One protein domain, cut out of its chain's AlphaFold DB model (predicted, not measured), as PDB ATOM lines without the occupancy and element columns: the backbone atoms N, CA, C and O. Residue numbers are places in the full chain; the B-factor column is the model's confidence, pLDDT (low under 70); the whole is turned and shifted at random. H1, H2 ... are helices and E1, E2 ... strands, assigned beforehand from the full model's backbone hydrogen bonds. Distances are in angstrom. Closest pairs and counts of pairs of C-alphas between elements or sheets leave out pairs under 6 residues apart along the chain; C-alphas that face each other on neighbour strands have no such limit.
ATOM      1  N   GLU A   2     129.635 105.625 125.146       82.69
ATOM      2  CA  GLU A   2     130.677 106.349 124.404       82.69
ATOM      3  C   GLU A   2     130.179 107.613 123.672       82.69
ATOM      4  O   GLU A   2     130.684 108.700 123.918       82.69
ATOM      5  N   GLU A   3     129.110 107.517 122.868       88.69
ATOM      6  CA  GLU A   3     128.533 108.685 122.171       88.69
ATOM      7  C   GLU A   3     128.097 109.811 123.123       88.69
ATOM      8  O   GLU A   3     128.223 110.991 122.798       88.69
ATOM      9  N   LEU A   4     127.606 109.457 124.316       90.88
ATOM     10  CA  LEU A   4     127.195 110.427 125.328       90.88
ATOM     11  C   LEU A   4     128.415 111.103 125.964       90.88
ATOM     12  O   LEU A   4     128.399 112.312 126.162       90.88
ATOM     13  N   VAL A   5     129.477 110.336 126.235       94.44
ATOM     14  CA  VAL A   5     130.764 110.878 126.698       94.44
ATOM     15  C   VAL A   5     131.327 111.832 125.648       94.44
ATOM     16  O   VAL A   5     131.684 112.963 125.965       94.44
ATOM     17  N   HIS A   6     131.317 111.433 124.376       93.94
ATOM     18  CA  HIS A   6     131.783 112.270 123.277       93.94
ATOM     19  C   HIS A   6     130.971 113.571 123.115       93.94
ATOM     20  O   HIS A   6     131.525 114.603 122.737       93.94
ATOM     21  N   ALA A   7     129.675 113.553 123.425       95.56
ATOM     22  CA  ALA A   7     128.821 114.739 123.369       95.56
ATOM     23  C   ALA A   7     128.939 115.657 124.600       95.56
ATOM     24  O   ALA A   7     128.471 116.792 124.544       95.56
ATOM     25  N   ALA A   8     129.537 115.191 125.699       94.75
ATOM     26  CA  ALA A   8     129.652 115.964 126.928       94.75
ATOM     27  C   ALA A   8     130.795 116.994 126.875       94.75
ATOM     28  O   ALA A   8     131.839 116.769 126.247       94.75
ATOM     29  N   ASP A   9     130.602 118.107 127.590       95.06
ATOM     30  CA  ASP A   9     131.656 119.087 127.886       95.06
ATOM     31  C   ASP A   9     132.576 118.589 129.011       95.06
ATOM     32  O   ASP A   9     133.793 118.738 128.945       95.06
ATOM     33  N   PHE A  10     131.981 117.956 130.026       95.94
ATOM     34  CA  PHE A  10     132.661 117.373 131.180       95.94
ATOM     35  C   PHE A  10     131.988 116.062 131.572       95.94
ATOM     36  O   PHE A  10     130.769 115.916 131.464       95.94
ATOM     37  N   VAL A  11     132.780 115.134 132.098       96.81
ATOM     38  CA  VAL A  11     132.300 113.891 132.701       96.81
ATOM     39  C   VAL A  11     132.586 113.930 134.197       96.81
ATOM     40  O   VAL A  11     133.665 114.345 134.613       96.81
ATOM     41  N   VAL A  12     131.625 113.483 135.006       96.38
ATOM     42  CA  VAL A  12     131.802 113.296 136.450       96.38
ATOM     43  C   VAL A  12     131.515 111.836 136.781       96.38
ATOM     44  O   VAL A  12     130.392 111.377 136.570       96.38
ATOM     45  N   ALA A  13     132.519 111.086 137.241       94.56
ATOM     46  CA  ALA A  13     132.383 109.647 137.479       94.56
ATOM     47  C   ALA A  13     133.451 109.089 138.432       94.56
ATOM     48  O   ALA A  13     134.514 109.671 138.602       94.56
ATOM     49  N   MET A  14     133.201 107.913 139.010       93.75
ATOM     50  CA  MET A  14     134.266 107.125 139.645       93.75
ATOM     51  C   MET A  14     135.195 106.525 138.574       93.75
ATOM     52  O   MET A  14     134.720 106.195 137.486       93.75
ATOM     53  N   PRO A  15     136.496 106.337 138.852       93.12
ATOM     54  CA  PRO A  15     137.441 105.791 137.884       93.12
ATOM     55  C   PRO A  15     137.196 104.290 137.664       93.12
ATOM     56  O   PRO A  15     137.620 103.435 138.442       93.12
ATOM     57  N   GLU A  16     136.512 103.966 136.570       92.75
ATOM     58  CA  GLU A  16     136.283 102.602 136.082       92.75
ATOM     59  C   GLU A  16     136.919 102.399 134.702       92.75
ATOM     60  O   GLU A  16     137.147 103.356 133.966       92.75
ATOM     61  N   TYR A  17     137.182 101.147 134.314       92.56
ATOM     62  CA  TYR A  17     137.865 100.846 133.048       92.56
ATOM     63  C   TYR A  17     137.237 101.547 131.839       92.56
ATOM     64  O   TYR A  17     137.940 102.231 131.104       92.56
ATOM     65  N   HIS A  18     135.924 101.402 131.635       92.31
ATOM     66  CA  HIS A  18     135.280 101.957 130.445       92.31
ATOM     67  C   HIS A  18     135.284 103.490 130.461       92.31
ATOM     68  O   HIS A  18     135.586 104.097 129.443       92.31
ATOM     69  N   ILE A  19     135.007 104.129 131.606       94.94
ATOM     70  CA  ILE A  19     134.894 105.590 131.657       94.94
ATOM     71  C   ILE A  19     136.256 106.254 131.483       94.94
ATOM     72  O   ILE A  19     136.355 107.278 130.814       94.94
ATOM     73  N   VAL A  20     137.313 105.638 132.023       94.69
ATOM     74  CA  VAL A  20     138.690 106.095 131.834       94.69
ATOM     75  C   VAL A  20     139.081 106.015 130.366       94.69
ATOM     76  O   VAL A  20     139.571 107.000 129.821       94.69
ATOM     77  N   ILE A  21     138.832 104.874 129.717       94.38
ATOM     78  CA  ILE A  21     139.154 104.705 128.299       94.38
ATOM     79  C   ILE A  21     138.338 105.674 127.441       94.38
ATOM     80  O   ILE A  21     138.939 106.414 126.670       94.38
ATOM     81  N   ASP A  22     137.017 105.751 127.626       94.56
ATOM     82  CA  ASP A  22     136.146 106.631 126.839       94.56
ATOM     83  C   ASP A  22     136.545 108.107 126.982       94.56
ATOM     84  O   ASP A  22     136.573 108.835 125.988       94.56
ATOM     85  N   CYS A  23     136.884 108.567 128.193       95.38
ATOM     86  CA  CYS A  23     137.310 109.952 128.403       95.38
ATOM     87  C   CYS A  23     138.670 110.240 127.755       95.38
ATOM     88  O   CYS A  23     138.839 111.296 127.148       95.38
ATOM     89  N   ILE A  24     139.628 109.311 127.838       94.75
ATOM     90  CA  ILE A  24     140.943 109.466 127.201       94.75
ATOM     91  C   ILE A  24     140.790 109.517 125.675       94.75
ATOM     92  O   ILE A  24     141.277 110.451 125.039       94.75
ATOM     93  N   THR A  25     140.081 108.557 125.077       93.44
ATOM     94  CA  THR A  25     139.975 108.435 123.613       93.44
ATOM     95  C   THR A  25     139.199 109.585 122.979       93.44
ATOM     96  O   THR A  25     139.581 110.070 121.916       93.44
ATOM     97  N   HIS A  26     138.163 110.087 123.654       93.44
ATOM     98  CA  HIS A  26     137.374 111.232 123.187       93.44
ATOM     99  C   HIS A  26     137.909 112.581 123.669       93.44
ATOM    100  O   HIS A  26     137.280 113.613 123.415       93.44
ATOM    101  N   ARG A  27     139.052 112.585 124.368       93.94
ATOM    102  CA  ARG A  27     139.691 113.778 124.941       93.94
ATOM    103  C   ARG A  27     138.735 114.605 125.801       93.94
ATOM    104  O   ARG A  27     138.663 115.829 125.683       93.94
ATOM    105  N   LYS A  28     137.970 113.924 126.653       95.12
ATOM    106  CA  LYS A  28     136.951 114.535 127.508       95.12
ATOM    107  C   LYS A  28     137.474 114.785 128.915       95.12
ATOM    108  O   LYS A  28     138.026 113.863 129.516       95.12
ATOM    109  N   PRO A  29     137.296 116.009 129.448       96.75
ATOM    110  CA  PRO A  29     137.658 116.307 130.821       96.75
ATOM    111  C   PRO A  29     136.873 115.445 131.816       96.75
ATOM    112  O   PRO A  29     135.645 115.355 131.728       96.75
ATOM    113  N   LEU A  30     137.579 114.849 132.777       97.12
ATOM    114  CA  LEU A  30     137.001 113.983 133.804       97.12
ATOM    115  C   LEU A  30     137.239 114.548 135.209       97.12
ATOM    116  O   LEU A  30     138.374 114.626 135.680       97.12
ATOM    117  N   ILE A  31     136.158 114.865 135.912       97.81
ATOM    118  CA  ILE A  31     136.170 115.047 137.364       97.81
ATOM    119  C   ILE A  31     135.878 113.682 137.979       97.81
ATOM    120  O   ILE A  31     134.841 113.082 137.690       97.81
ATOM    121  N   PHE A  32     136.774 113.176 138.820       96.69
ATOM    122  CA  PHE A  32     136.566 111.886 139.469       96.69
ATOM    123  C   PHE A  32     136.636 111.981 140.984       96.69
ATOM    124  O   PHE A  32     137.299 112.857 141.522       96.69
ATOM    125  N   THR A  33     135.953 111.065 141.662       94.69
ATOM    126  CA  THR A  33     136.107 110.821 143.103       94.69
ATOM    127  C   THR A  33     136.765 109.464 143.309       94.69
ATOM    128  O   THR A  33     136.720 108.615 142.414       94.69
ATOM    129  N   ASN A  34     137.370 109.254 144.476       88.75
ATOM    130  CA  ASN A  34     137.938 107.957 144.817       88.75
ATOM    131  C   ASN A  34     136.856 106.870 144.850       88.75
ATOM    132  O   ASN A  34     135.676 107.122 145.108       88.75
ATOM    133  N   ARG A  35     137.294 105.640 144.613       82.56
ATOM    134  CA  ARG A  35     136.518 104.419 144.727       82.56
ATOM    135  C   ARG A  35     137.130 103.544 145.811       82.56
ATOM    136  O   ARG A  35     138.157 102.899 145.615       82.56
ATOM    137  N   SER A  36     136.434 103.447 146.931       78.50
ATOM    138  CA  SER A  36     136.741 102.468 147.970       78.50
ATOM    139  C   SER A  36     136.756 101.048 147.387       78.50
ATOM    140  O   SER A  36     135.901 100.686 146.576       78.50
ATOM    141  N   ASP A  37     137.722 100.235 147.816       85.62
ATOM    142  CA  ASP A  37     137.791  98.795 147.536       85.62
ATOM    143  C   ASP A  37     137.982  98.385 146.060       85.62
ATOM    144  O   ASP A  37     137.539  97.310 145.647       85.62
ATOM    145  N   PHE A  38     138.689  99.189 145.256       89.38
ATOM    146  CA  PHE A  38     139.041  98.825 143.879       89.38
ATOM    147  C   PHE A  38     140.567  98.723 143.667       89.38
ATOM    148  O   PHE A  38     141.247  99.748 143.575       89.38
ATOM    149  N   PRO A  39     141.144  97.504 143.587       92.00
ATOM    150  CA  PRO A  39     142.598  97.307 143.547       92.00
ATOM    151  C   PRO A  39     143.309  98.040 142.402       92.00
ATOM    152  O   PRO A  39     144.443  98.499 142.560       92.00
ATOM    153  N   GLU A  40     142.654  98.156 141.250       94.00
ATOM    154  CA  GLU A  40     143.223  98.756 140.047       94.00
ATOM    155  C   GLU A  40     143.024 100.268 139.953       94.00
ATOM    156  O   GLU A  40     143.579 100.880 139.040       94.00
ATOM    157  N   GLU A  41     142.326 100.891 140.908       93.44
ATOM    158  CA  GLU A  41     142.089 102.338 140.930       93.44
ATOM    159  C   GLU A  41     143.389 103.120 140.741       93.44
ATOM    160  O   GLU A  41     143.476 103.989 139.879       93.44
ATOM    161  N   LYS A  42     144.439 102.756 141.484       93.75
ATOM    162  CA  LYS A  42     145.742 103.430 141.403       93.75
ATOM    163  C   LYS A  42     146.321 103.410 139.989       93.75
ATOM    164  O   LYS A  42     146.918 104.396 139.565       93.75
ATOM    165  N   ASN A  43     146.143 102.308 139.262       95.38
ATOM    166  CA  ASN A  43     146.624 102.182 137.889       95.38
ATOM    167  C   ASN A  43     145.755 102.990 136.921       95.38
ATOM    168  O   ASN A  43     146.291 103.634 136.021       95.38
ATOM    169  N   LEU A  44     144.435 102.993 137.120       95.56
ATOM    170  CA  LEU A  44     143.512 103.796 136.320       95.56
ATOM    171  C   LEU A  44     143.761 105.294 136.500       95.56
ATOM    172  O   LEU A  44     143.879 106.012 135.513       95.56
ATOM    173  N   VAL A  45     143.920 105.753 137.741       95.56
ATOM    174  CA  VAL A  45     144.229 107.148 138.075       95.56
ATOM    175  C   VAL A  45     145.594 107.557 137.518       95.56
ATOM    176  O   VAL A  45     145.724 108.635 136.945       95.56
ATOM    177  N   ALA A  46     146.607 106.688 137.601       95.38
ATOM    178  CA  ALA A  46     147.897 106.947 136.962       95.38
ATOM    179  C   ALA A  46     147.777 107.062 135.431       95.38
ATOM    180  O   ALA A  46     148.421 107.916 134.824       95.38
ATOM    181  N   GLY A  47     146.938 106.230 134.805       95.00
ATOM    182  CA  GLY A  47     146.621 106.321 133.381       95.00
ATOM    183  C   GLY A  47     145.901 107.619 133.021       95.00
ATOM    184  O   GLY A  47     146.288 108.272 132.055       95.00
ATOM    185  N   LEU A  48     144.915 108.030 133.821       95.12
ATOM    186  CA  LEU A  48     144.200 109.294 133.652       95.12
ATOM    187  C   LEU A  48     145.149 110.491 133.703       95.12
ATOM    188  O   LEU A  48     145.135 111.293 132.783       95.12
ATOM    189  N   TYR A  49     146.027 110.574 134.705       95.06
ATOM    190  CA  TYR A  49     146.988 111.679 134.790       95.06
ATOM    191  C   TYR A  49     147.997 111.704 133.643       95.06
ATOM    192  O   TYR A  49     148.542 112.760 133.333       95.06
ATOM    193  N   LYS A  50     148.277 110.549 133.031       95.44
ATOM    194  CA  LYS A  50     149.200 110.465 131.901       95.44
ATOM    195  C   LYS A  50     148.536 110.852 130.578       95.44
ATOM    196  O   LYS A  50     149.115 111.613 129.816       95.44
ATOM    197  N   TYR A  51     147.358 110.305 130.295       96.00
ATOM    198  CA  TYR A  51     146.743 110.369 128.964       96.00
ATOM    199  C   TYR A  51     145.493 111.261 128.897       96.00
ATOM    200  O   TYR A  51     144.990 111.523 127.810       96.00
ATOM    201  N   GLY A  52     144.946 111.702 130.031       95.00
ATOM    202  CA  GLY A  52     143.666 112.408 130.114       95.00
ATOM    203  C   GLY A  52     143.746 113.770 130.808       95.00
ATOM    204  O   GLY A  52     144.641 114.047 131.600       95.00
ATOM    205  N   ASN A  53     142.768 114.631 130.525       96.00
ATOM    206  CA  ASN A  53     142.543 115.859 131.290       96.00
ATOM    207  C   ASN A  53     141.617 115.528 132.469       96.00
ATOM    208  O   ASN A  53     140.425 115.293 132.264       96.00
ATOM    209  N   CYS A  54     142.149 115.438 133.687       96.94
ATOM    210  CA  CYS A  54     141.366 114.993 134.838       96.94
ATOM    211  C   CYS A  54     141.732 115.692 136.145       96.94
ATOM    212  O   CYS A  54     142.856 116.163 136.324       96.94
ATOM    213  N   VAL A  55     140.794 115.689 137.092       97.38
ATOM    214  CA  VAL A  55     141.017 116.182 138.454       97.38
ATOM    215  C   VAL A  55     140.265 115.327 139.473       97.38
ATOM    216  O   VAL A  55     139.129 114.915 139.232       97.38
ATOM    217  N   LEU A  56     140.910 115.065 140.612       97.19
ATOM    218  CA  LEU A  56     140.275 114.444 141.771       97.19
ATOM    219  C   LEU A  56     139.446 115.492 142.523       97.19
ATOM    220  O   LEU A  56     139.986 116.502 142.972       97.19
ATOM    221  N   LEU A  57     138.163 115.210 142.714       97.38
ATOM    222  CA  LEU A  57     137.272 115.912 143.626       97.38
ATOM    223  C   LEU A  57     137.103 115.055 144.885       97.38
ATOM    224  O   LEU A  57     136.729 113.885 144.794       97.38
ATOM    225  N   GLN A  58     137.423 115.618 146.051       95.00
ATOM    226  CA  GLN A  58     137.283 114.907 147.324       95.00
ATOM    227  C   GLN A  58     135.806 114.621 147.618       95.00
ATOM    228  O   GLN A  58     134.938 115.403 147.233       95.00
ATOM    229  N   GLU A  59     135.515 113.529 148.328       92.88
ATOM    230  CA  GLU A  59     134.132 113.132 148.640       92.88
ATOM    231  C   GLU A  59     133.359 114.235 149.375       92.88
ATOM    232  O   GLU A  59     132.219 114.521 149.017       92.88
ATOM    233  N   ASP A  60     133.992 114.904 150.344       94.88
ATOM    234  CA  ASP A  60     133.372 116.003 151.093       94.88
ATOM    235  C   ASP A  60     132.946 117.156 150.169       94.88
ATOM    236  O   ASP A  60     131.851 117.700 150.314       94.88
ATOM    237  N   ASP A  61     133.766 117.489 149.170       96.56
ATOM    238  CA  ASP A  61     133.447 118.518 148.178       96.56
ATOM    239  C   ASP A  61     132.406 118.035 147.162       96.56
ATOM    240  O   ASP A  61     131.523 118.800 146.760       96.56
ATOM    241  N   PHE A  62     132.454 116.752 146.786       95.12
ATOM    242  CA  PHE A  62     131.459 116.131 145.921       95.12
ATOM    243  C   PHE A  62     130.066 116.185 146.562       95.12
ATOM    244  O   PHE A  62     129.131 116.710 145.954       95.12
ATOM    245  N   PHE A  63     129.923 115.723 147.806       95.12
ATOM    246  CA  PHE A  63     128.650 115.749 148.533       95.12
ATOM    247  C   PHE A  63     128.256 117.154 149.007       95.12
ATOM    248  O   PHE A  63     127.067 117.443 149.140       95.12
ATOM    249  N   GLY A  64     129.233 118.039 149.222       96.69
ATOM    250  CA  GLY A  64     129.017 119.444 149.566       96.69
ATOM    251  C   GLY A  64     128.586 120.329 148.392       96.69
ATOM    252  O   GLY A  64     128.120 121.444 148.617       96.69
ATOM    253  N   GLY A  65     128.707 119.853 147.147       96.50
ATOM    254  CA  GLY A  65     128.402 120.643 145.948       96.50
ATOM    255  C   GLY A  65     129.489 121.660 145.570       96.50
ATOM    256  O   GLY A  65     129.252 122.522 144.723       96.50
ATOM    257  N   ASN A  66     130.685 121.560 146.159       97.12
ATOM    258  CA  ASN A  66     131.825 122.456 145.930       97.12
ATOM    259  C   ASN A  66     132.585 122.075 144.645       97.12
ATOM    260  O   ASN A  66     133.732 121.643 144.677       97.12
ATOM    261  N   TRP A  67     131.909 122.127 143.495       97.06
ATOM    262  CA  TRP A  67     132.447 121.561 142.245       97.06
ATOM    263  C   TRP A  67     133.094 122.609 141.341       97.06
ATOM    264  O   TRP A  67     133.766 122.271 140.365       97.06
ATOM    265  N   LYS A  68     132.847 123.890 141.623       97.44
ATOM    266  CA  LYS A  68     133.176 125.008 140.740       97.44
ATOM    267  C   LYS A  68     134.666 125.045 140.408       97.44
ATOM    268  O   LYS A  68     135.024 125.145 139.238       97.44
ATOM    269  N   GLU A  69     135.513 124.907 141.420       96.75
ATOM    270  CA  GLU A  69     136.964 124.946 141.281       96.75
ATOM    271  C   GLU A  69     137.473 123.816 140.374       96.75
ATOM    272  O   GLU A  69     138.375 124.036 139.569       96.75
ATOM    273  N   ALA A  70     136.865 122.626 140.443       97.44
ATOM    274  CA  ALA A  70     137.224 121.496 139.589       97.44
ATOM    275  C   ALA A  70     136.883 121.761 138.111       97.44
ATOM    276  O   ALA A  70     137.703 121.486 137.232       97.44
ATOM    277  N   PHE A  71     135.712 122.344 137.827       97.06
ATOM    278  CA  PHE A  71     135.345 122.738 136.462       97.06
ATOM    279  C   PHE A  71     136.254 123.839 135.915       97.06
ATOM    280  O   PHE A  71     136.733 123.734 134.786       97.06
ATOM    281  N   GLU A  72     136.511 124.885 136.705       97.00
ATOM    282  CA  GLU A  72     137.385 125.993 136.304       97.00
ATOM    283  C   GLU A  72     138.816 125.509 136.043       97.00
ATOM    284  O   GLU A  72     139.424 125.886 135.038       97.00
ATOM    285  N   PHE A  73     139.330 124.615 136.892       96.69
ATOM    286  CA  PHE A  73     140.631 123.984 136.701       96.69
ATOM    287  C   PHE A  73     140.703 123.207 135.383       96.69
ATOM    288  O   PHE A  73     141.638 123.405 134.604       96.69
ATOM    289  N   LEU A  74     139.717 122.353 135.094       96.50
ATOM    290  CA  LEU A  74     139.716 121.540 133.874       96.50
ATOM    291  C   LEU A  74     139.517 122.367 132.601       96.50
ATOM    292  O   LEU A  74     140.111 122.037 131.577       96.50
ATOM    293  N   ALA A  75     138.725 123.442 132.661       94.44
ATOM    294  CA  ALA A  75     138.517 124.356 131.540       94.44
ATOM    295  C   ALA A  75     139.792 125.135 131.166       94.44
ATOM    296  O   ALA A  75     139.972 125.506 130.007       94.44
ATOM    297  N   ALA A  76     140.666 125.392 132.143       94.81
ATOM    298  CA  ALA A  76     141.945 126.070 131.938       94.81
ATOM    299  C   ALA A  76     143.104 125.105 131.628       94.81
ATOM    300  O   ALA A  76     144.133 125.526 131.094       94.81
ATOM    301  N   SER A  77     142.957 123.827 131.978       91.81
ATOM    302  CA  SER A  77     143.988 122.805 131.797       91.81
ATOM    303  C   SER A  77     144.107 122.374 130.331       91.81
ATOM    304  O   SER A  77     143.095 122.069 129.694       91.81
ATOM    305  N   PRO A  78     145.329 122.303 129.772       87.31
ATOM    306  CA  PRO A  78     145.521 121.748 128.442       87.31
ATOM    307  C   PRO A  78     145.225 120.244 128.440       87.31
ATOM    308  O   PRO A  78     145.492 119.537 129.411       87.31
ATOM    309  N   VAL A  79     144.717 119.738 127.317       85.12
ATOM    310  CA  VAL A  79     144.586 118.291 127.109       85.12
ATOM    311  C   VAL A  79     145.986 117.701 126.899       85.12
ATOM    312  O   VAL A  79     146.724 118.249 126.076       85.12
ATOM    313  N   PRO A  80     146.364 116.606 127.588       90.25
ATOM    314  CA  PRO A  80     147.650 115.951 127.358       90.25
ATOM    315  C   PRO A  80     147.859 115.574 125.890       90.25
ATOM    316  O   PRO A  80     146.908 115.223 125.190       90.25
ATOM    317  N   GLU A  81     149.108 115.646 125.429       89.56
ATOM    318  CA  GLU A  81     149.486 115.274 124.059       89.56
ATOM    319  C   GLU A  81     149.639 113.759 123.890       89.56
ATOM    320  O   GLU A  81     149.385 113.247 122.802       89.56
ATOM    321  N   ASP A  82     150.015 113.051 124.962       91.75
ATOM    322  CA  ASP A  82     150.210 111.602 124.954       91.75
ATOM    323  C   ASP A  82     148.932 110.873 124.518       91.75
ATOM    324  O   ASP A  82     147.855 111.067 125.086       91.75
ATOM    325  N   GLU A  83     149.067 109.977 123.542       87.06
ATOM    326  CA  GLU A  83     147.958 109.168 123.040       87.06
ATOM    327  C   GLU A  83     148.033 107.734 123.564       87.06
ATOM    328  O   GLU A  83     149.109 107.151 123.739       87.06
ATOM    329  N   LEU A  84     146.858 107.156 123.812       90.25
ATOM    330  CA  LEU A  84     146.712 105.763 124.202       90.25
ATOM    331  C   LEU A  84     146.450 104.907 122.959       90.25
ATOM    332  O   LEU A  84     145.572 105.219 122.159       90.25
ATOM    333  N   ASP A  85     147.180 103.801 122.821       90.38
ATOM    334  CA  ASP A  85     146.903 102.806 121.783       90.38
ATOM    335  C   ASP A  85     145.560 102.104 122.057       90.38
ATOM    336  O   ASP A  85     145.360 101.505 123.119       90.38
TER     337      ASP A  85
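What this domain is: This is residues 2 to 85 of the 120 residues of an uncharacterized protein of Calditrichaeota bacterium (UniProt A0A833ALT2). A small parallel sheet, E1, E2 and E3, lies in the middle, with H2 and its neighbour H3 side by side on one side of the domain and H5 covering the opposite face from H2. H1 packs on H2 near the end where the strands begin, and H4 lies beyond the end where they finish. The printed part has 84 residues with five named helices and three named strands, in the order H1 E1 H2 E2 H3 E3 H4 H5; the sheet's order is E1 E2 E3. The class is mostly helix, and the whole is compact, with a radius of gyration of the C-alphas of 12.1 A and spans of 36 by 30 by 22 A.

Where its parts are: Look first at the strands: E1 is residues 11 to 13, E2 residues 30 to 32 and E3 residues 54 to 56. Find C-alpha 30 at (137.001, 113.983, 133.804), where E2 begins. H2 is residues 17 to 25, 12.3 A long, and H3 is residues 41 to 51, 15.1 A long. H1 is residues 2 to 7, starting at C-alpha 2 at (130.677, 106.349, 124.404), and H4 is residues 59 to 64. H5, residues 68 to 76, runs 12.5 A to C-alpha 76 at (141.945, 126.070, 131.938).

How they stand to each other: Begin between E1 and E2, parallel at 22 degrees, where N 31 and O 11 are within hydrogen-bond range at 2.9 A. E2 and E3 are parallel at 16 degrees, with N 55 and O 30 at 3.0 A. E1, H2, E2 and E2, H3, E3 are strand-helix-strand units, two parallel neighbour strands with a helix between, each with a right-handed crossover. H2 is on the sheet at a height of 9.8 A, over E2 and, only just, with 3 C-alphas, over E1. H5 is on the opposite face, over E3, at a height of 8.9 A; the closest C-alphas of H5 and E3 are those of Ala 70 and Val 55, 6.6 A apart. H3 only grazes the sheet with residues 45 to 49, and H4 only grazes it with residues 59 to 62. H2 and H3 touch, closest at the C-alphas of Ile 24 and Tyr 51, 6.1 A apart, at a shallow tilt of 6 degrees, the same way. H1 and H2 touch, closest at the C-alphas of Glu 2 and Asp 22, 6.0 A apart, at a steep tilt of 45 degrees, the same way. H4 and H5 are apart. In H1, H2, H3, H4 and H5 every O i to N i+4 pair is within hydrogen-bond range.

The domain as a whole: The two C-alphas farthest apart are those of Gly 64 and Asp 85, at 37.0 A. The printed part has no cut and no long link; E2 to H3, 8 residues, is a short link, and the others are tight. The mean pLDDT of the printed part is 93.8, and no printed residue is under 70.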